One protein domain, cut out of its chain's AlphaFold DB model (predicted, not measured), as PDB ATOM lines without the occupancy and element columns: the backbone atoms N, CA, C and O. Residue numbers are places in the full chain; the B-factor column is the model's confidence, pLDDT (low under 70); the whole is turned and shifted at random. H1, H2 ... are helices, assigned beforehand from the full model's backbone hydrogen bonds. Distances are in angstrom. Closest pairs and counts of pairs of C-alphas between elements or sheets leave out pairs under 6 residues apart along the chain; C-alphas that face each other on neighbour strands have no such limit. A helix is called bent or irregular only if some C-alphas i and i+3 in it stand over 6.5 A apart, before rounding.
ATOM      1  N   TRP A 157    -124.263 117.130  44.150       85.56
ATOM      2  CA  TRP A 157    -123.190 116.627  43.304       85.56
ATOM      3  C   TRP A 157    -122.439 115.503  44.010       85.56
ATOM      4  O   TRP A 157    -122.061 115.614  45.176       85.56
ATOM      5  N   ILE A 158    -122.200 114.425  43.272       84.00
ATOM      6  CA  ILE A 158    -121.332 113.325  43.680       84.00
ATOM      7  C   ILE A 158    -119.942 113.631  43.108       84.00
ATOM      8  O   ILE A 158    -119.761 113.518  41.890       84.00
ATOM      9  N   PRO A 159    -118.949 114.011  43.934       86.50
ATOM     10  CA  PRO A 159    -117.627 114.330  43.425       86.50
ATOM     11  C   PRO A 159    -116.971 113.105  42.793       86.50
ATOM     12  O   PRO A 159    -116.998 112.017  43.367       86.50
ATOM     13  N   TRP A 160    -116.312 113.280  41.646       85.88
ATOM     14  CA  TRP A 160    -115.716 112.173  40.880       85.88
ATOM     15  C   TRP A 160    -114.622 111.396  41.635       85.88
ATOM     16  O   TRP A 160    -114.252 110.298  41.221       85.88
ATOM     17  N   TRP A 161    -114.095 111.947  42.734       84.00
ATOM     18  CA  TRP A 161    -113.155 111.263  43.624       84.00
ATOM     19  C   TRP A 161    -113.835 110.322  44.635       84.00
ATOM     20  O   TRP A 161    -113.176 109.425  45.156       84.00
ATOM     21  N   VAL A 162    -115.139 110.462  44.905       79.25
ATOM     22  CA  VAL A 162    -115.862 109.586  45.841       79.25
ATOM     23  C   VAL A 162    -115.979 108.179  45.256       79.25
ATOM     24  O   VAL A 162    -116.756 107.905  44.343       79.25
ATOM     25  N   THR A 163    -115.192 107.257  45.809       64.75
ATOM     26  CA  THR A 163    -115.201 105.847  45.412       64.75
ATOM     27  C   THR A 163    -116.201 105.075  46.268       64.75
ATOM     28  O   THR A 163    -115.938 104.773  47.434       64.75
ATOM     29  N   TYR A 164    -117.353 104.730  45.691       56.62
ATOM     30  CA  TYR A 164    -118.323 103.856  46.346       56.62
ATOM     31  C   TYR A 164    -117.789 102.426  46.439       56.62
ATOM     32  O   TYR A 164    -117.612 101.738  45.431       56.62
ATOM     33  N   LYS A 165    -117.609 101.941  47.668       50.84
ATOM     34  CA  LYS A 165    -117.486 100.505  47.923       50.84
ATOM     35  C   LYS A 165    -118.804  99.847  47.537       50.84
ATOM     36  O   LYS A 165    -119.849 100.239  48.052       50.84
ATOM     37  N   LYS A 166    -118.760  98.843  46.656       47.34
ATOM     38  CA  LYS A 166    -119.948  98.032  46.357       47.34
ATOM     39  C   LYS A 166    -120.482  97.439  47.671       47.34
ATOM     40  O   LYS A 166    -119.679  96.856  48.407       47.34
ATOM     41  N   PRO A 167    -121.783  97.576  47.985       43.72
ATOM     42  CA  PRO A 167    -122.347  96.953  49.173       43.72
ATOM     43  C   PRO A 167    -122.196  95.432  49.069       43.72
ATOM     44  O   PRO A 167    -122.275  94.856  47.984       43.72
ATOM     45  N   GLU A 185    -118.180 101.799  36.238       43.84
ATOM     46  CA  GLU A 185    -116.837 102.369  36.300       43.84
ATOM     47  C   GLU A 185    -116.984 103.806  36.816       43.84
ATOM     48  O   GLU A 185    -117.800 104.573  36.299       43.84
ATOM     49  N   VAL A 186    -116.208 104.179  37.838       52.41
ATOM     50  CA  VAL A 186    -116.122 105.578  38.275       52.41
ATOM     51  C   VAL A 186    -115.637 106.396  37.078       52.41
ATOM     52  O   VAL A 186    -114.553 106.139  36.549       52.41
ATOM     53  N   LYS A 187    -116.453 107.352  36.615       61.62
ATOM     54  CA  LYS A 187    -116.119 108.236  35.488       61.62
ATOM     55  C   LYS A 187    -115.073 109.263  35.926       61.62
ATOM     56  O   LYS A 187    -115.385 110.429  36.146       61.62
ATOM     57  N   TYR A 188    -113.829 108.812  36.060       69.12
ATOM     58  CA  TYR A 188    -112.687 109.692  36.273       69.12
ATOM     59  C   TYR A 188    -112.591 110.718  35.132       69.12
ATOM     60  O   TYR A 188    -112.732 110.334  33.964       69.12
ATOM     61  N   PRO A 189    -112.307 111.997  35.433       77.81
ATOM     62  CA  PRO A 189    -111.998 112.988  34.416       77.81
ATOM     63  C   PRO A 189    -110.883 112.517  33.481       77.81
ATOM     64  O   PRO A 189    -109.877 111.956  33.924       77.81
ATOM     65  N   VAL A 190    -111.049 112.743  32.175       81.38
ATOM     66  CA  VAL A 190    -110.080 112.273  31.176       81.38
ATOM     67  C   VAL A 190    -108.773 113.050  31.336       81.38
ATOM     68  O   VAL A 190    -108.702 114.241  31.013       81.38
ATOM     69  N   ILE A 191    -107.753 112.348  31.837       83.75
ATOM     70  CA  ILE A 191    -106.423 112.887  32.125       83.75
ATOM     71  C   ILE A 191    -105.764 113.378  30.835       83.75
ATOM     72  O   ILE A 191    -105.721 112.675  29.824       83.75
ATOM     73  N   ILE A 192    -105.222 114.592  30.885       82.62
ATOM     74  CA  ILE A 192    -104.561 115.228  29.748       82.62
ATOM     75  C   ILE A 192    -103.109 114.753  29.656       82.62
ATOM     76  O   ILE A 192    -102.348 114.818  30.621       82.62
ATOM     77  N   ASN A 193    -102.713 114.289  28.471       79.00
ATOM     78  CA  ASN A 193    -101.346 113.852  28.210       79.00
ATOM     79  C   ASN A 193    -100.433 115.070  27.987       79.00
ATOM     80  O   ASN A 193    -100.490 115.720  26.943       79.00
ATOM     81  N   VAL A 194     -99.608 115.390  28.986       74.62
ATOM     82  CA  VAL A 194     -98.690 116.538  28.961       74.62
ATOM     83  C   VAL A 194     -97.362 116.140  28.296       74.62
ATOM     84  O   VAL A 194     -96.773 115.131  28.690       74.62
ATOM     85  N   PRO A 195     -96.833 116.920  27.328       71.94
ATOM     86  CA  PRO A 195     -95.535 116.641  26.713       71.94
ATOM     87  C   PRO A 195     -94.389 116.556  27.741       71.94
ATOM     88  O   PRO A 195     -94.374 117.332  28.701       71.94
ATOM     89  N   PRO A 196     -93.394 115.670  27.540       66.50
ATOM     90  CA  PRO A 196     -92.282 115.517  28.474       66.50
ATOM     91  C   PRO A 196     -91.459 116.808  28.606       66.50
ATOM     92  O   PRO A 196     -91.149 117.489  27.625       66.50
ATOM     93  N   PHE A 197     -91.072 117.139  29.841       67.75
ATOM     94  CA  PHE A 197     -90.251 118.312  30.142       67.75
ATOM     95  C   PHE A 197     -88.797 118.099  29.695       67.75
ATOM     96  O   PHE A 197     -87.974 117.563  30.431       67.75
ATOM     97  N   ASN A 198     -88.454 118.608  28.509       60.72
ATOM     98  CA  ASN A 198     -87.098 118.540  27.942       60.72
ATOM     99  C   ASN A 198     -86.031 119.366  28.703       60.72
ATOM    100  O   ASN A 198     -84.872 119.387  28.295       60.72
ATOM    101  N   GLN A 199     -86.403 120.078  29.772       57.50
ATOM    102  CA  GLN A 199     -85.492 120.862  30.612       57.50
ATOM    103  C   GLN A 199     -85.890 120.745  32.089       57.50
ATOM    104  O   GLN A 199     -86.679 121.541  32.603       57.50
ATOM    105  N   GLN A 200     -85.313 119.774  32.798       55.28
ATOM    106  CA  GLN A 200     -85.339 119.760  34.259       55.28
ATOM    107  C   GLN A 200     -84.386 120.833  34.805       55.28
ATOM    108  O   GLN A 200     -83.181 120.617  34.910       55.28
ATOM    109  N   LYS A 201     -84.934 121.975  35.237       55.88
ATOM    110  CA  LYS A 201     -84.356 122.636  36.414       55.88
ATOM    111  C   LYS A 201     -84.640 121.735  37.614       55.88
ATOM    112  O   LYS A 201     -85.780 121.311  37.793       55.88
ATOM    113  N   VAL A 202     -83.618 121.442  38.414       54.25
ATOM    114  CA  VAL A 202     -83.752 120.607  39.615       54.25
ATOM    115  C   VAL A 202     -84.466 121.413  40.702       54.25
ATOM    116  O   VAL A 202     -83.844 122.143  41.468       54.25
ATOM    117  N   VAL A 203     -85.794 121.318  40.724       60.16
ATOM    118  CA  VAL A 203     -86.641 121.775  41.834       60.16
ATOM    119  C   VAL A 203     -86.701 120.644  42.865       60.16
ATOM    120  O   VAL A 203     -86.825 119.485  42.466       60.16
ATOM    121  N   SER A 204     -86.612 120.946  44.169       70.81
ATOM    122  CA  SER A 204     -86.792 119.905  45.198       70.81
ATOM    123  C   SER A 204     -88.175 119.269  45.056       70.81
ATOM    124  O   SER A 204     -89.174 119.972  44.868       70.81
ATOM    125  N   SER A 205     -88.241 117.943  45.194       72.94
ATOM    126  CA  SER A 205     -89.511 117.211  45.178       72.94
ATOM    127  C   SER A 205     -90.477 117.711  46.257       72.94
ATOM    128  O   SER A 205     -91.685 117.662  46.045       72.94
ATOM    129  N   GLU A 206     -89.953 118.213  47.378       76.69
ATOM    130  CA  GLU A 206     -90.722 118.699  48.533       76.69
ATOM    131  C   GLU A 206     -91.409 120.039  48.237       76.69
ATOM    132  O   GLU A 206     -92.578 120.242  48.569       76.69
ATOM    133  N   ILE A 207     -90.709 120.937  47.533       80.75
ATOM    134  CA  ILE A 207     -91.266 122.211  47.054       80.75
ATOM    135  C   ILE A 207     -92.404 121.927  46.069       80.75
ATOM    136  O   ILE A 207     -93.477 122.519  46.172       80.75
ATOM    137  N   LEU A 208     -92.191 120.983  45.144       83.06
ATOM    138  CA  LEU A 208     -93.203 120.602  44.163       83.06
ATOM    139  C   LEU A 208     -94.430 119.953  44.823       83.06
ATOM    140  O   LEU A 208     -95.552 120.306  44.460       83.06
ATOM    141  N   SER A 209     -94.255 119.070  45.815       85.44
ATOM    142  CA  SER A 209     -95.392 118.508  46.552       85.44
ATOM    143  C   SER A 209     -96.161 119.588  47.314       85.44
ATOM    144  O   SER A 209     -97.381 119.633  47.200       85.44
ATOM    145  N   CYS A 210     -95.493 120.523  47.997       88.12
ATOM    146  CA  CYS A 210     -96.188 121.594  48.720       88.12
ATOM    147  C   CYS A 210     -96.907 122.584  47.777       88.12
ATOM    148  O   CYS A 210     -97.996 123.061  48.098       88.12
ATOM    149  N   THR A 211     -96.364 122.838  46.578       90.75
ATOM    150  CA  THR A 211     -97.071 123.562  45.503       90.75
ATOM    151  C   THR A 211     -98.320 122.811  45.035       90.75
ATOM    152  O   THR A 211     -99.389 123.412  44.940       90.75
ATOM    153  N   ILE A 212     -98.221 121.500  44.780       91.00
ATOM    154  CA  ILE A 212     -99.370 120.667  44.388       91.00
ATOM    155  C   ILE A 212    -100.435 120.668  45.492       91.00
ATOM    156  O   ILE A 212    -101.612 120.819  45.189       91.00
ATOM    157  N   VAL A 213    -100.043 120.585  46.766       92.44
ATOM    158  CA  VAL A 213    -100.959 120.650  47.915       92.44
ATOM    159  C   VAL A 213    -101.756 121.963  47.933       92.44
ATOM    160  O   VAL A 213    -102.980 121.920  48.042       92.44
ATOM    161  N   ASN A 214    -101.109 123.126  47.757       94.56
ATOM    162  CA  ASN A 214    -101.815 124.417  47.689       94.56
ATOM    163  C   ASN A 214    -102.789 124.494  46.494       94.56
ATOM    164  O   ASN A 214    -103.883 125.043  46.622       94.56
ATOM    165  N   VAL A 215    -102.408 123.924  45.348       95.12
ATOM    166  CA  VAL A 215    -103.235 123.877  44.129       95.12
ATOM    167  C   VAL A 215    -104.441 122.945  44.283       95.12
ATOM    168  O   VAL A 215    -105.551 123.326  43.916       95.12
ATOM    169  N   ILE A 216    -104.260 121.746  44.846       94.94
ATOM    170  CA  ILE A 216    -105.340 120.761  45.004       94.94
ATOM    171  C   ILE A 216    -106.383 121.240  46.018       94.94
ATOM    172  O   ILE A 216    -107.570 121.146  45.724       94.94
ATOM    173  N   TYR A 217    -105.977 121.813  47.156       95.50
ATOM    174  CA  TYR A 217    -106.934 122.369  48.124       95.50
ATOM    175  C   TYR A 217    -107.715 123.574  47.572       95.50
ATOM    176  O   TYR A 217    -108.893 123.736  47.879       95.50
ATOM    177  N   ALA A 218    -107.098 124.400  46.719       95.56
ATOM    178  CA  ALA A 218    -107.817 125.456  46.006       95.56
ATOM    179  C   ALA A 218    -108.813 124.888  44.972       95.56
ATOM    180  O   ALA A 218    -109.929 125.389  44.852       95.56
ATOM    181  N   TYR A 219    -108.447 123.814  44.260       95.44
ATOM    182  CA  TYR A 219    -109.357 123.121  43.342       95.44
ATOM    183  C   TYR A 219    -110.542 122.464  44.072       95.44
ATOM    184  O   TYR A 219    -111.678 122.647  43.643       95.44
ATOM    185  N   THR A 220    -110.326 121.743  45.182       94.88
ATOM    186  CA  THR A 220    -111.426 121.052  45.884       94.88
ATOM    187  C   THR A 220    -112.428 122.011  46.504       94.88
ATOM    188  O   THR A 220    -113.620 121.718  46.480       94.88
ATOM    189  N   TYR A 221    -111.977 123.171  46.994       94.62
ATOM    190  CA  TYR A 221    -112.881 124.217  47.473       94.62
ATOM    191  C   TYR A 221    -113.851 124.670  46.372       94.62
ATOM    192  O   TYR A 221    -115.055 124.754  46.593       94.62
ATOM    193  N   ILE A 222    -113.341 124.893  45.162       94.62
ATOM    194  CA  ILE A 222    -114.116 125.407  44.021       94.62
ATOM    195  C   ILE A 222    -115.008 124.333  43.416       94.62
ATOM    196  O   ILE A 222    -116.169 124.596  43.117       94.62
ATOM    197  N   ALA A 223    -114.499 123.110  43.298       92.69
ATOM    198  CA  ALA A 223    -115.282 121.980  42.831       92.69
ATOM    199  C   ALA A 223    -116.502 121.706  43.733       92.69
ATOM    200  O   ALA A 223    -117.562 121.365  43.221       92.69
ATOM    201  N   LEU A 224    -116.388 121.925  45.050       91.56
ATOM    202  CA  LEU A 224    -117.528 121.866  45.970       91.56
ATOM    203  C   LEU A 224    -118.401 123.131  45.920       91.56
ATOM    204  O   LEU A 224    -119.620 123.008  45.855       91.56
ATOM    205  N   TYR A 225    -117.808 124.330  45.900       90.38
ATOM    206  CA  TYR A 225    -118.539 125.608  45.882       90.38
ATOM    207  C   TYR A 225    -119.458 125.765  44.657       90.38
ATOM    208  O   TYR A 225    -120.569 126.266  44.791       90.38
ATOM    209  N   TYR A 226    -119.039 125.274  43.484       89.62
ATOM    210  CA  TYR A 226    -119.861 125.244  42.265       89.62
ATOM    211  C   TYR A 226    -120.669 123.940  42.088       89.62
ATOM    212  O   TYR A 226    -121.190 123.703  41.002       89.62
ATOM    213  N   ASN A 227    -120.765 123.069  43.107       88.44
ATOM    214  CA  ASN A 227    -121.472 121.775  43.035       88.44
ATOM    215  C   ASN A 227    -121.080 120.960  41.774       88.44
ATOM    216  O   ASN A 227    -121.928 120.436  41.056       88.44
ATOM    217  N   GLY A 228    -119.780 120.922  41.466       87.75
ATOM    218  CA  GLY A 228    -119.208 120.279  40.280       87.75
ATOM    219  C   GLY A 228    -119.196 121.103  38.988       87.75
ATOM    220  O   GLY A 228    -118.402 120.785  38.106       87.75
ATOM    221  N   ASP A 229    -119.993 122.168  38.863       87.12
ATOM    222  CA  ASP A 229    -120.235 122.863  37.585       87.12
ATOM    223  C   ASP A 229    -119.328 124.087  37.329       87.12
ATOM    224  O   ASP A 229    -119.691 125.075  36.691       87.12
ATOM    225  N   TYR A 230    -118.087 124.030  37.817       89.62
ATOM    226  CA  TYR A 230    -117.102 125.114  37.680       89.62
ATOM    227  C   TYR A 230    -116.680 125.405  36.226       89.62
ATOM    228  O   TYR A 230    -116.026 126.416  35.980       89.62
ATOM    229  N   LEU A 231    -117.012 124.536  35.263       88.00
ATOM    230  CA  LEU A 231    -116.684 124.730  33.844       88.00
ATOM    231  C   LEU A 231    -117.692 125.621  33.102       88.00
ATOM    232  O   LEU A 231    -117.295 126.255  32.129       88.00
ATOM    233  N   ASN A 232    -118.946 125.713  33.562       85.94
ATOM    234  CA  ASN A 232    -119.947 126.628  32.994       85.94
ATOM    235  C   ASN A 232    -119.772 128.079  33.485       85.94
ATOM    236  O   ASN A 232    -120.203 129.016  32.816       85.94
ATOM    237  N   PHE A 233    -119.096 128.266  34.623       85.38
ATOM    238  CA  PHE A 233    -118.769 129.564  35.234       85.38
ATOM    239  C   PHE A 233    -117.253 129.799  35.222       85.38
ATOM    240  O   PHE A 233    -116.636 130.080  36.251       85.38
ATOM    241  N   ALA A 234    -116.624 129.566  34.064       86.69
ATOM    242  CA  ALA A 234    -115.179 129.399  33.968       86.69
ATOM    243  C   ALA A 234    -114.391 130.645  34.417       86.69
ATOM    244  O   ALA A 234    -113.392 130.509  35.137       86.69
ATOM    245  N   GLU A 235    -114.838 131.850  34.045       84.50
ATOM    246  CA  GLU A 235    -114.200 133.113  34.437       84.50
ATOM    247  C   GLU A 235    -114.321 133.363  35.948       84.50
ATOM    248  O   GLU A 235    -113.316 133.638  36.610       84.50
ATOM    249  N   GLU A 236    -115.513 133.219  36.529       85.25
ATOM    250  CA  GLU A 236    -115.747 133.390  37.964       85.25
ATOM    251  C   GLU A 236    -114.975 132.347  38.782       85.25
ATOM    252  O   GLU A 236    -114.225 132.708  39.695       85.25
ATOM    253  N   ALA A 237    -115.066 131.067  38.413       89.19
ATOM    254  CA  ALA A 237    -114.371 129.979  39.094       89.19
ATOM    255  C   ALA A 237    -112.842 130.128  39.004       89.19
ATOM    256  O   ALA A 237    -112.137 129.872  39.982       89.19
ATOM    257  N   SER A 238    -112.307 130.617  37.879       89.69
ATOM    258  CA  SER A 238    -110.872 130.911  37.742       89.69
ATOM    259  C   SER A 238    -110.431 132.125  38.563       89.69
ATOM    260  O   SER A 238    -109.327 132.125  39.114       89.69
ATOM    261  N   ASN A 239    -111.282 133.150  38.694       88.12
ATOM    262  CA  ASN A 239    -111.022 134.288  39.576       88.12
ATOM    263  C   ASN A 239    -111.017 133.865  41.056       88.12
ATOM    264  O   ASN A 239    -110.113 134.270  41.788       88.12
ATOM    265  N   VAL A 240    -111.941 132.993  41.485       90.38
ATOM    266  CA  VAL A 240    -111.927 132.393  42.834       90.38
ATOM    267  C   VAL A 240    -110.695 131.496  43.025       90.38
ATOM    268  O   VAL A 240    -110.026 131.578  44.053       90.38
ATOM    269  N   PHE A 241    -110.306 130.699  42.022       93.81
ATOM    270  CA  PHE A 241    -109.105 129.853  42.102       93.81
ATOM    271  C   PHE A 241    -107.847 130.685  42.331       93.81
ATOM    272  O   PHE A 241    -107.038 130.385  43.212       93.81
ATOM    273  N   LEU A 242    -107.704 131.773  41.579       91.62
ATOM    274  CA  LEU A 242    -106.576 132.678  41.716       91.62
ATOM    275  C   LEU A 242    -106.689 133.585  42.952       91.62
ATOM    276  O   LEU A 242    -105.655 134.067  43.404       91.62
ATOM    277  N   SER A 243    -107.868 133.789  43.553       89.56
ATOM    278  CA  SER A 243    -107.985 134.500  44.835       89.56
ATOM    279  C   SER A 243    -107.558 133.639  46.033       89.56
ATOM    280  O   SER A 243    -107.022 134.194  46.995       89.56
ATOM    281  N   ILE A 244    -107.693 132.306  45.961       93.06
ATOM    282  CA  ILE A 244    -107.341 131.396  47.069       93.06
ATOM    283  C   ILE A 244    -106.005 130.644  46.900       93.06
ATOM    284  O   ILE A 244    -105.359 130.320  47.902       93.06
ATOM    285  N   CYS A 245    -105.527 130.419  45.670       95.12
ATOM    286  CA  CYS A 245    -104.274 129.704  45.392       95.12
ATOM    287  C   CYS A 245    -103.040 130.633  45.359       95.12
ATOM    288  O   CYS A 245    -102.634 131.138  44.308       95.12
ATOM    289  N   ASP A 246    -102.379 130.822  46.505       90.75
ATOM    290  CA  ASP A 246    -101.139 131.610  46.620       90.75
ATOM    291  C   ASP A 246    -100.004 131.132  45.691       90.75
ATOM    292  O   ASP A 246     -99.274 131.959  45.129       90.75
ATOM    293  N   SER A 247     -99.842 129.817  45.503       90.56
ATOM    294  CA  SER A 247     -98.790 129.279  44.631       90.56
ATOM    295  C   SER A 247     -99.000 129.640  43.157       90.56
ATOM    296  O   SER A 247     -98.015 129.764  42.438       90.56
ATOM    297  N   MET A 248    -100.237 129.885  42.710       87.75
ATOM    298  CA  MET A 248    -100.525 130.353  41.345       87.75
ATOM    299  C   MET A 248    -100.629 131.888  41.258       87.75
ATOM    300  O   MET A 248    -100.126 132.488  40.309       87.75
ATOM    301  N   ARG A 249    -101.208 132.557  42.267       87.94
ATOM    302  CA  ARG A 249    -101.411 134.021  42.287       87.94
ATOM    303  C   ARG A 249    -100.105 134.817  42.373       87.94
ATOM    304  O   ARG A 249     -99.924 135.820  41.666       87.94
ATOM    305  N   ILE A 250     -99.212 134.398  43.275       87.94
ATOM    306  CA  ILE A 250     -97.981 135.123  43.638       87.94
ATOM    307  C   ILE A 250     -96.709 134.263  43.560       87.94
ATOM    308  O   ILE A 250     -95.636 134.763  43.878       87.94
ATOM    309  N   ASN A 251     -96.794 133.012  43.088       85.81
ATOM    310  CA  ASN A 251     -95.684 132.042  43.077       85.81
ATOM    311  C   ASN A 251     -95.127 131.749  44.485       85.81
ATOM    312  O   ASN A 251     -93.922 131.575  44.662       85.81
ATOM    313  N   LYS A 252     -96.002 131.710  45.502       88.00
ATOM    314  CA  LYS A 252     -95.601 131.387  46.878       88.00
ATOM    315  C   LYS A 252     -95.095 129.947  46.964       88.00
ATOM    316  O   LYS A 252     -95.813 129.006  46.615       88.00
ATOM    317  N   ILE A 253     -93.867 129.805  47.449       89.12
ATOM    318  CA  ILE A 253     -93.267 128.535  47.856       89.12
ATOM    319  C   ILE A 253     -93.664 128.267  49.313       89.12
ATOM    320  O   ILE A 253     -93.813 129.200  50.102       89.12
ATOM    321  N   PHE A 254     -93.849 126.994  49.648       88.88
ATOM    322  CA  PHE A 254     -94.161 126.521  50.992       88.88
ATOM    323  C   PHE A 254     -93.209 125.383  51.352       88.88
ATOM    324  O   PHE A 254     -92.976 124.502  50.526       88.88
ATOM    325  N   ASP A 255     -92.711 125.379  52.586       86.12
ATOM    326  CA  ASP A 255     -91.766 124.361  53.067       86.12
ATOM    327  C   ASP A 255     -92.463 123.079  53.557       86.12
ATOM    328  O   ASP A 255     -91.810 122.069  53.796       86.12
ATOM    329  N   ASN A 256     -93.784 123.128  53.773       88.50
ATOM    330  CA  ASN A 256     -94.587 122.058  54.370       88.50
ATOM    331  C   ASN A 256     -96.038 122.067  53.843       88.50
ATOM    332  O   ASN A 256     -96.566 123.114  53.458       88.50
ATOM    333  N   GLU A 257     -96.724 120.919  53.926       88.25
ATOM    334  CA  GLU A 257     -98.130 120.768  53.505       88.25
ATOM    335  C   GLU A 257     -99.110 121.619  54.337       88.25
ATOM    336  O   GLU A 257    -100.081 122.155  53.802       88.25
ATOM    337  N   LEU A 258     -98.869 121.767  55.647       90.50
ATOM    338  CA  LEU A 258     -99.794 122.461  56.554       90.50
ATOM    339  C   LEU A 258     -99.865 123.983  56.296       90.50
ATOM    340  O   LEU A 258    -100.978 124.486  56.144       90.50
ATOM    341  N   PRO A 259     -98.749 124.732  56.147       92.62
ATOM    342  CA  PRO A 259     -98.789 126.118  55.670       92.62
ATOM    343  C   PRO A 259     -99.430 126.278  54.285       92.62
ATOM    344  O   PRO A 259    -100.119 127.271  54.049       92.62
ATOM    345  N   ALA A 260     -99.237 125.305  53.385       93.00
ATOM    346  CA  ALA A 260     -99.826 125.321  52.046       93.00
ATOM    347  C   ALA A 260    -101.364 125.233  52.087       93.00
ATOM    348  O   ALA A 260    -102.025 125.986  51.370       93.00
ATOM    349  N   LEU A 261    -101.932 124.389  52.959       94.00
ATOM    350  CA  LEU A 261    -103.372 124.359  53.248       94.00
ATOM    351  C   LEU A 261    -103.838 125.631  53.971       94.00
ATOM    352  O   LEU A 261    -104.806 126.262  53.547       94.00
ATOM    353  N   GLN A 262    -103.141 126.039  55.036       93.25
ATOM    354  CA  GLN A 262    -103.543 127.186  55.854       93.25
ATOM    355  C   GLN A 262    -103.616 128.478  55.029       93.25
ATOM    356  O   GLN A 262    -104.494 129.299  55.271       93.25
ATOM    357  N   SER A 263    -102.765 128.644  54.011       94.69
ATOM    358  CA  SER A 263    -102.872 129.754  53.053       94.69
ATOM    359  C   SER A 263    -104.210 129.784  52.307       94.69
ATOM    360  O   SER A 263    -104.786 130.858  52.156       94.69
ATOM    361  N   VAL A 264    -104.727 128.628  51.866       94.75
ATOM    362  CA  VAL A 264    -106.034 128.547  51.186       94.75
ATOM    363  C   VAL A 264    -107.147 128.947  52.157       94.75
ATOM    364  O   VAL A 264    -107.944 129.821  51.833       94.75
ATOM    365  N   ILE A 265    -107.135 128.403  53.383       93.88
ATOM    366  CA  ILE A 265    -108.105 128.747  54.439       93.88
ATOM    367  C   ILE A 265    -108.074 130.254  54.745       93.88
ATOM    368  O   ILE A 265    -109.120 130.894  54.796       93.88
ATOM    369  N   GLN A 266    -106.890 130.849  54.913       92.94
ATOM    370  CA  GLN A 266    -106.758 132.283  55.192       92.94
ATOM    371  C   GLN A 266    -107.254 133.157  54.028       92.94
ATOM    372  O   GLN A 266    -107.920 134.160  54.273       92.94
ATOM    373  N   ASN A 267    -107.001 132.767  52.776       91.94
ATOM    374  CA  ASN A 267    -107.524 133.484  51.611       91.94
ATOM    375  C   ASN A 267    -109.059 133.380  51.490       91.94
ATOM    376  O   ASN A 267    -109.709 134.374  51.162       91.94
ATOM    377  N   ILE A 268    -109.652 132.218  51.803       92.75
ATOM    378  CA  ILE A 268    -111.116 132.052  51.885       92.75
ATOM    379  C   ILE A 268    -111.683 132.980  52.968       92.75
ATOM    380  O   ILE A 268    -112.603 133.750  52.704       92.75
ATOM    381  N   MET A 269    -111.085 132.992  54.165       89.38
ATOM    382  CA  MET A 269    -111.517 133.856  55.274       89.38
ATOM    383  C   MET A 269    -111.455 135.351  54.928       89.38
ATOM    384  O   MET A 269    -112.372 136.094  55.286       89.38
ATOM    385  N   GLN A 270    -110.425 135.780  54.192       89.00
ATOM    386  CA  GLN A 270    -110.254 137.160  53.714       89.00
ATOM    387  C   GLN A 270    -111.207 137.552  52.571       89.00
ATOM    388  O   GLN A 270    -111.391 138.740  52.324       89.00
ATOM    389  N   THR A 271    -111.821 136.592  51.876       87.19
ATOM    390  CA  THR A 271    -112.749 136.871  50.771       87.19
ATOM    391  C   THR A 271    -114.170 136.975  51.315       87.19
ATOM    392  O   THR A 271    -114.701 136.005  51.842       87.19
ATOM    393  N   GLU A 272    -114.802 138.148  51.254       81.88
ATOM    394  CA  GLU A 272    -116.057 138.411  51.985       81.88
ATOM    395  C   GLU A 272    -117.238 137.536  51.542       81.88
ATOM    396  O   GLU A 272    -117.948 137.020  52.402       81.88
ATOM    397  N   TYR A 273    -117.395 137.314  50.235       82.50
ATOM    398  CA  TYR A 273    -118.528 136.596  49.634       82.50
ATOM    399  C   TYR A 273    -118.437 135.061  49.682       82.50
ATOM    400  O   TYR A 273    -119.414 134.378  49.384       82.50
ATOM    401  N   LEU A 274    -117.272 134.494  50.013       88.25
ATOM    402  CA  LEU A 274    -117.090 133.040  50.026       88.25
ATOM    403  C   LEU A 274    -117.692 132.401  51.293       88.25
ATOM    404  O   LEU A 274    -117.538 132.974  52.374       88.25
ATOM    405  N   PRO A 275    -118.318 131.208  51.200       85.88
ATOM    406  CA  PRO A 275    -118.750 130.438  52.366       85.88
ATOM    407  C   PRO A 275    -117.614 130.111  53.349       85.88
ATOM    408  O   PRO A 275    -116.508 129.730  52.967       85.88
ATOM    409  N   LYS A 276    -117.904 130.273  54.645       86.81
ATOM    410  CA  LYS A 276    -116.957 130.101  55.773       86.81
ATOM    411  C   LYS A 276    -117.533 129.212  56.872       86.81
ATOM    412  O   LYS A 276    -117.039 129.208  57.998       86.81
ATOM    413  N   ASP A 277    -118.615 128.506  56.568       87.38
ATOM    414  CA  ASP A 277    -119.229 127.556  57.478       87.38
ATOM    415  C   ASP A 277    -118.317 126.336  57.685       87.38
ATOM    416  O   ASP A 277    -117.500 125.970  56.834       87.38
ATOM    417  N   GLN A 278    -118.455 125.689  58.841       87.44
ATOM    418  CA  GLN A 278    -117.597 124.569  59.208       87.44
ATOM    419  C   GLN A 278    -117.765 123.361  58.266       87.44
ATOM    420  O   GLN A 278    -116.806 122.622  58.067       87.44
ATOM    421  N   GLN A 279    -118.941 123.165  57.661       87.62
ATOM    422  CA  GLN A 279    -119.217 122.009  56.808       87.62
ATOM    423  C   GLN A 279    -118.493 122.120  55.459       87.62
ATOM    424  O   GLN A 279    -117.797 121.183  55.070       87.62
ATOM    425  N   THR A 280    -118.563 123.275  54.791       88.50
ATOM    426  CA  THR A 280    -117.784 123.576  53.578       88.50
ATOM    427  C   THR A 280    -116.284 123.498  53.859       88.50
ATOM    428  O   THR A 280    -115.542 122.872  53.098       88.50
ATOM    429  N   LEU A 281    -115.829 124.087  54.975       90.94
ATOM    430  CA  LEU A 281    -114.412 124.106  55.352       90.94
ATOM    431  C   LEU A 281    -113.857 122.706  55.658       90.94
ATOM    432  O   LEU A 281    -112.751 122.388  55.228       90.94
ATOM    433  N   THR A 282    -114.614 121.846  56.343       90.75
ATOM    434  CA  THR A 282    -114.234 120.439  56.539       90.75
ATOM    435  C   THR A 282    -114.282 119.667  55.217       90.75
ATOM    436  O   THR A 282    -113.312 118.991  54.875       90.75
ATOM    437  N   GLY A 283    -115.348 119.822  54.426       89.56
ATOM    438  CA  GLY A 283    -115.563 119.067  53.189       89.56
ATOM    439  C   GLY A 283    -114.461 119.252  52.140       89.56
ATOM    440  O   GLY A 283    -113.997 118.267  51.562       89.56
ATOM    441  N   PHE A 284    -113.972 120.480  51.913       93.94
ATOM    442  CA  PHE A 284    -112.899 120.691  50.928       93.94
ATOM    443  C   PHE A 284    -111.532 120.170  51.398       93.94
ATOM    444  O   PHE A 284    -110.714 119.759  50.567       93.94
ATOM    445  N   VAL A 285    -111.300 120.150  52.716       92.75
ATOM    446  CA  VAL A 285    -110.100 119.565  53.326       92.75
ATOM    447  C   VAL A 285    -110.144 118.042  53.220       92.75
ATOM    448  O   VAL A 285    -109.172 117.443  52.765       92.75
ATOM    449  N   GLU A 286    -111.268 117.407  53.545       90.81
ATOM    450  CA  GLU A 286    -111.447 115.958  53.384       90.81
ATOM    451  C   GLU A 286    -111.314 115.528  51.915       90.81
ATOM    452  O   GLU A 286    -110.585 114.579  51.614       90.81
ATOM    453  N   ALA A 287    -111.914 116.279  50.985       90.75
ATOM    454  CA  ALA A 287    -111.741 116.075  49.548       90.75
ATOM    455  C   ALA A 287    -110.271 116.202  49.106       90.75
ATOM    456  O   ALA A 287    -109.773 115.358  48.358       90.75
ATOM    457  N   GLY A 288    -109.547 117.218  49.588       90.44
ATOM    458  CA  GLY A 288    -108.132 117.404  49.259       90.44
ATOM    459  C   GLY A 288    -107.254 116.279  49.811       90.44
ATOM    460  O   GLY A 288    -106.431 115.725  49.081       90.44
ATOM    461  N   ILE A 289    -107.488 115.860  51.060       89.12
ATOM    462  CA  ILE A 289    -106.828 114.695  51.671       89.12
ATOM    463  C   ILE A 289    -107.102 113.429  50.848       89.12
ATOM    464  O   ILE A 289    -106.168 112.664  50.597       89.12
ATOM    465  N   PHE A 290    -108.341 113.220  50.389       87.94
ATOM    466  CA  PHE A 290    -108.699 112.073  49.553       87.94
ATOM    467  C   PHE A 290    -107.923 112.076  48.228       87.94
ATOM    468  O   PHE A 290    -107.273 111.082  47.903       87.94
ATOM    469  N   ILE A 291    -107.940 113.192  47.488       88.62
ATOM    470  CA  ILE A 291    -107.258 113.315  46.187       88.62
ATOM    471  C   ILE A 291    -105.739 113.136  46.325       88.62
ATOM    472  O   ILE A 291    -105.125 112.499  45.471       88.62
ATOM    473  N   ILE A 292    -105.132 113.668  47.392       87.06
ATOM    474  CA  ILE A 292    -103.676 113.623  47.604       87.06
ATOM    475  C   ILE A 292    -103.211 112.248  48.107       87.06
ATOM    476  O   ILE A 292    -102.163 111.769  47.675       87.06
ATOM    477  N   ARG A 293    -103.944 111.618  49.040       80.25
ATOM    478  CA  ARG A 293    -103.455 110.444  49.795       80.25
ATOM    479  C   ARG A 293    -104.151 109.118  49.470       80.25
ATOM    480  O   ARG A 293    -103.603 108.087  49.845       80.25
ATOM    481  N   ASN A 294    -105.302 109.143  48.786       70.56
ATOM    482  CA  ASN A 294    -106.100 108.002  48.304       70.56
ATOM    483  C   ASN A 294    -106.138 106.775  49.255       70.56
ATOM    484  O   ASN A 294    -105.277 105.891  49.154       70.56
ATOM    485  N   PRO A 295    -107.162 106.647  50.124       59.41
ATOM    486  CA  PRO A 295    -107.192 105.633  51.181       59.41
ATOM    487  C   PRO A 295    -107.205 104.178  50.685       59.41
ATOM    488  O   PRO A 295    -106.888 103.284  51.468       59.41
ATOM    489  N   GLU A 296    -107.541 103.912  49.417       57.09
ATOM    490  CA  GLU A 296    -107.539 102.548  48.865       57.09
ATOM    491  C   GLU A 296    -106.246 102.195  48.112       57.09
ATOM    492  O   GLU A 296    -105.923 101.014  47.967       57.09
ATOM    493  N   LYS A 297    -105.471 103.191  47.653       56.34
ATOM    494  CA  LYS A 297    -104.199 102.975  46.943       56.34
ATOM    495  C   LYS A 297    -103.195 104.110  47.174       56.34
ATOM    496  O   LYS A 297    -103.123 105.068  46.405       56.34
ATOM    497  N   VAL A 298    -102.304 103.884  48.136       50.19
ATOM    498  CA  VAL A 298    -101.244 104.786  48.650       50.19
ATOM    499  C   VAL A 298    -100.249 105.334  47.591       50.19
ATOM    500  O   VAL A 298     -99.359 106.107  47.930       50.19
ATOM    501  N   LYS A 299    -100.338 104.938  46.309       52.56
ATOM    502  CA  LYS A 299     -99.427 105.383  45.229       52.56
ATOM    503  C   LYS A 299    -100.082 105.703  43.875       52.56
ATOM    504  O   LYS A 299     -99.366 106.105  42.959       52.56
ATOM    505  N   ASP A 300    -101.404 105.573  43.724       63.72
ATOM    506  CA  ASP A 300    -102.072 105.937  42.463       63.72
ATOM    507  C   ASP A 300    -102.292 107.458  42.404       63.72
ATOM    508  O   ASP A 300    -103.351 107.962  42.780       63.72
ATOM    509  N   ALA A 301    -101.309 108.181  41.851       77.25
ATOM    510  CA  ALA A 301    -101.374 109.623  41.558       77.25
ATOM    511  C   ALA A 301    -102.476 110.018  40.541       77.25
ATOM    512  O   ALA A 301    -102.609 111.187  40.185       77.25
ATOM    513  N   LEU A 302    -103.275 109.045  40.087       82.12
ATOM    514  CA  LEU A 302    -104.399 109.175  39.162       82.12
ATOM    515  C   LEU A 302    -105.369 110.295  39.570       82.12
ATOM    516  O   LEU A 302    -105.748 111.099  38.726       82.12
ATOM    517  N   HIS A 303    -105.723 110.382  40.858       85.00
ATOM    518  CA  HIS A 303    -106.628 111.413  41.375       85.00
ATOM    519  C   HIS A 303    -106.006 112.811  41.264       85.00
ATOM    520  O   HIS A 303    -106.629 113.722  40.726       85.00
ATOM    521  N   THR A 304    -104.748 112.978  41.679       88.38
ATOM    522  CA  THR A 304    -104.002 114.235  41.521       88.38
ATOM    523  C   THR A 304    -103.886 114.641  40.050       88.38
ATOM    524  O   THR A 304    -104.103 115.801  39.709       88.38
ATOM    525  N   CYS A 305    -103.604 113.691  39.152       86.94
ATOM    526  CA  CYS A 305    -103.546 113.934  37.710       86.94
ATOM    527  C   CYS A 305    -104.910 114.301  37.105       86.94
ATOM    528  O   CYS A 305    -104.957 115.149  36.216       86.94
ATOM    529  N   ALA A 306    -106.009 113.709  37.582       89.25
ATOM    530  CA  ALA A 306    -107.365 114.059  37.165       89.25
ATOM    531  C   ALA A 306    -107.754 115.472  37.636       89.25
ATOM    532  O   ALA A 306    -108.156 116.288  36.815       89.25
ATOM    533  N   ALA A 307    -107.517 115.813  38.907       91.50
ATOM    534  CA  ALA A 307    -107.764 117.153  39.448       91.50
ATOM    535  C   ALA A 307    -106.941 118.244  38.735       91.50
ATOM    536  O   ALA A 307    -107.469 119.292  38.373       91.50
ATOM    537  N   LEU A 308    -105.656 117.983  38.457       91.38
ATOM    538  CA  LEU A 308    -104.814 118.897  37.675       91.38
ATOM    539  C   LEU A 308    -105.245 118.985  36.199       91.38
ATOM    540  O   LEU A 308    -105.062 120.031  35.579       91.38
ATOM    541  N   SER A 309    -105.838 117.925  35.640       90.94
ATOM    542  CA  SER A 309    -106.422 117.944  34.290       90.94
ATOM    543  C   SER A 309    -107.705 118.780  34.243       90.94
ATOM    544  O   SER A 309    -107.885 119.563  33.315       90.94
ATOM    545  N   GLU A 310    -108.561 118.677  35.258       91.75
ATOM    546  CA  GLU A 310    -109.767 119.500  35.400       91.75
ATOM    547  C   GLU A 310    -109.439 120.982  35.589       91.75
ATOM    548  O   GLU A 310    -109.981 121.833  34.885       91.75
ATOM    549  N   LEU A 311    -108.469 121.296  36.449       92.19
ATOM    550  CA  LEU A 311    -107.964 122.658  36.597       92.19
ATOM    551  C   LEU A 311    -107.348 123.194  35.291       92.19
ATOM    552  O   LEU A 311    -107.536 124.362  34.954       92.19
ATOM    553  N   TRP A 312    -106.637 122.357  34.524       90.75
ATOM    554  CA  TRP A 312    -106.119 122.762  33.214       90.75
ATOM    555  C   TRP A 312    -107.242 123.054  32.214       90.75
ATOM    556  O   TRP A 312    -107.115 124.012  31.455       90.75
ATOM    557  N   ARG A 313    -108.340 122.281  32.217       91.06
ATOM    558  CA  ARG A 313    -109.525 122.560  31.383       91.06
ATOM    559  C   ARG A 313    -110.120 123.912  31.742       91.06
ATOM    560  O   ARG A 313    -110.201 124.755  30.862       91.06
ATOM    561  N   LEU A 314    -110.431 124.134  33.022       90.62
ATOM    562  CA  LEU A 314    -110.970 125.393  33.544       90.62
ATOM    563  C   LEU A 314    -110.141 126.605  33.081       90.62
ATOM    564  O   LEU A 314    -110.657 127.510  32.427       90.62
ATOM    565  N   LEU A 315    -108.829 126.578  33.335       89.62
ATOM    566  CA  LEU A 315    -107.927 127.664  32.945       89.62
ATOM    567  C   LEU A 315    -107.767 127.799  31.419       89.62
ATOM    568  O   LEU A 315    -107.488 128.896  30.941       89.62
ATOM    569  N   SER A 316    -107.938 126.718  30.650       88.12
ATOM    570  CA  SER A 316    -107.887 126.751  29.180       88.12
ATOM    571  C   SER A 316    -109.171 127.305  28.563       88.12
ATOM    572  O   SER A 316    -109.079 128.088  27.623       88.12
ATOM    573  N   THR A 317    -110.346 126.980  29.117       88.44
ATOM    574  CA  THR A 317    -111.635 127.569  28.720       88.44
ATOM    575  C   THR A 317    -111.570 129.091  28.834       88.44
ATOM    576  O   THR A 317    -111.740 129.778  27.828       88.44
ATOM    577  N   VAL A 318    -111.149 129.612  29.994       88.06
ATOM    578  CA  VAL A 318    -110.965 131.060  30.212       88.06
ATOM    579  C   VAL A 318    -109.963 131.686  29.242       88.06
ATOM    580  O   VAL A 318    -110.121 132.834  28.829       88.06
ATOM    581  N   LEU A 319    -108.919 130.963  28.832       85.44
ATOM    582  CA  LEU A 319    -107.956 131.479  27.857       85.44
ATOM    583  C   LEU A 319    -108.529 131.578  26.441       85.44
ATOM    584  O   LEU A 319    -108.142 132.498  25.719       85.44
ATOM    585  N   GLU A 320    -109.433 130.688  26.032       85.94
ATOM    586  CA  GLU A 320    -110.150 130.836  24.760       85.94
ATOM    587  C   GLU A 320    -111.251 131.907  24.860       85.94
ATOM    588  O   GLU A 320    -111.364 132.749  23.966       85.94
ATOM    589  N   GLU A 321    -111.976 131.983  25.978       82.12
ATOM    590  CA  GLU A 321    -112.957 133.045  26.254       82.12
ATOM    591  C   GLU A 321    -112.311 134.437  26.220       82.12
ATOM    592  O   GLU A 321    -112.797 135.317  25.515       82.12
ATOM    593  N   ILE A 322    -111.151 134.638  26.857       79.44
ATOM    594  CA  ILE A 322    -110.394 135.906  26.813       79.44
ATOM    595  C   ILE A 322    -109.939 136.270  25.384       79.44
ATOM    596  O   ILE A 322    -109.760 137.454  25.074       79.44
ATOM    597  N   LYS A 323    -109.747 135.293  24.486       78.56
ATOM    598  CA  LYS A 323    -109.449 135.568  23.066       78.56
ATOM    599  C   LYS A 323    -110.703 135.992  22.300       78.56
ATOM    600  O   LYS A 323    -110.613 136.916  21.492       78.56
ATOM    601  N   VAL A 324    -111.845 135.350  22.558       73.06
ATOM    602  CA  VAL A 324    -113.129 135.591  21.870       73.06
ATOM    603  C   VAL A 324    -113.825 136.867  22.369       73.06
ATOM    604  O   VAL A 324    -114.246 137.699  21.564       73.06
ATOM    605  N   ASN A 325    -113.875 137.087  23.685       59.84
ATOM    606  CA  ASN A 325    -114.599 138.190  24.331       59.84
ATOM    607  C   ASN A 325    -113.961 139.575  24.122       59.84
ATOM    608  O   ASN A 325    -114.536 140.582  24.526       59.84
ATOM    609  N   LYS A 326    -112.848 139.675  23.378       54.53
ATOM    610  CA  LYS A 326    -112.313 140.957  22.874       54.53
ATOM    611  C   LYS A 326    -113.312 141.776  22.041       54.53
ATOM    612  O   LYS A 326    -113.055 142.957  21.821       54.53
ATOM    613  N   HIS A 327    -114.409 141.174  21.568       42.81
ATOM    614  CA  HIS A 327    -115.371 141.827  20.673       42.81
ATOM    615  C   HIS A 327    -116.863 141.664  21.032       42.81
ATOM    616  O   HIS A 327    -117.698 142.090  20.237       42.81
TER     617      HIS A 327
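What this domain is: This is residues 157 to 167 and 185 to 327 of the 461 residues of an uncharacterized protein of Vespula vulgaris (UniProt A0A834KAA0). One helix, H1, makes the core, and the other five pack round it: H4 and H5 on one side, the long H6 crossing it on the opposite side, and H2 with the short H3 between H4 and H6. A loop from residue 185 to 204 swings wide before H1, and residues 195 to 205 stick out from the body. The printed part has 154 residues with six named helices, H1 to H6 in order, and no named strand; the class is all helix. It is compact, with a radius of gyration of the C-alphas of 15.8 A, and spans 52 by 41 by 33 A.

Where its parts are: Residues 157 to 167 and 185 to 204 hold no named element. H1 is residues 205 to 225, 30.2 A long, beginning at C-alpha 205 (-89.511, 117.211, 45.178). H2 is residues 234 to 244, 15.4 A, and H3 residues 246 to 249, 5.0 A. H4 is residues 257 to 270, 20.4 A, and H5 residues 278 to 293, 22.1 A. H6, residues 302 to 327, is the longest at 39.1 A and ends at C-alpha 327 (-115.371, 141.827, 20.673). H6 is irregular, but only just: C-alphas 324 and 327 are 6.7 A apart.

How they stand to each other: H1 is the hub, touching the five other helices, and the helix packing is mostly crossed, with no touching pair at a shallow tilt. H1 and H5 touch, the closest C-alphas those of Tyr 221 and Phe 284 at 4.9 A, at a steep tilt of 43 degrees, opposite ways. With residues 209 to 218 alone H1 touches H4, Asn 214 to Ala 260 at 4.9 A between closest C-alphas; their tilt of 36 degrees, the same way, is only just steep. H1 touches H3, with closest C-alphas Thr 211 and Ser 247 at 6.0 A, and H2, with Ala 218 and Phe 241 at 6.0 A. Residues 216 to 219 of H1 touch residues 304 to 311 of H6 at a steep tilt of 67 degrees, the closest C-alphas being Tyr 219 and Leu 311 at 6.9 A. H2 touches H6, with closest C-alphas Glu 235 and Val 318 at 5.7 A. H4 and H6 are apart. Every O i to N i+4 pair is within hydrogen-bond range in H1 and H2, against 9 of 10 in H4, 11 of 12 in H5 and 20 of 22 in H6; H3 is too short for such a pair, and its one O i to N i+3 pair is not within range.

The domain as a whole: The C-alphas farthest apart, Pro 167 and His 327, are 53.6 A apart. Residues 168 to 184 are not printed, and C-alphas 167 and 185 are 15.0 A apart across this cut. The link from H2 to H3 is tight, and the other links between helices are short. The mean pLDDT of the printed part is 82.5; it is under 70 at residues 163 to 167, 185 to 188, 196 to 203, 295 to 300 and 325 to 327.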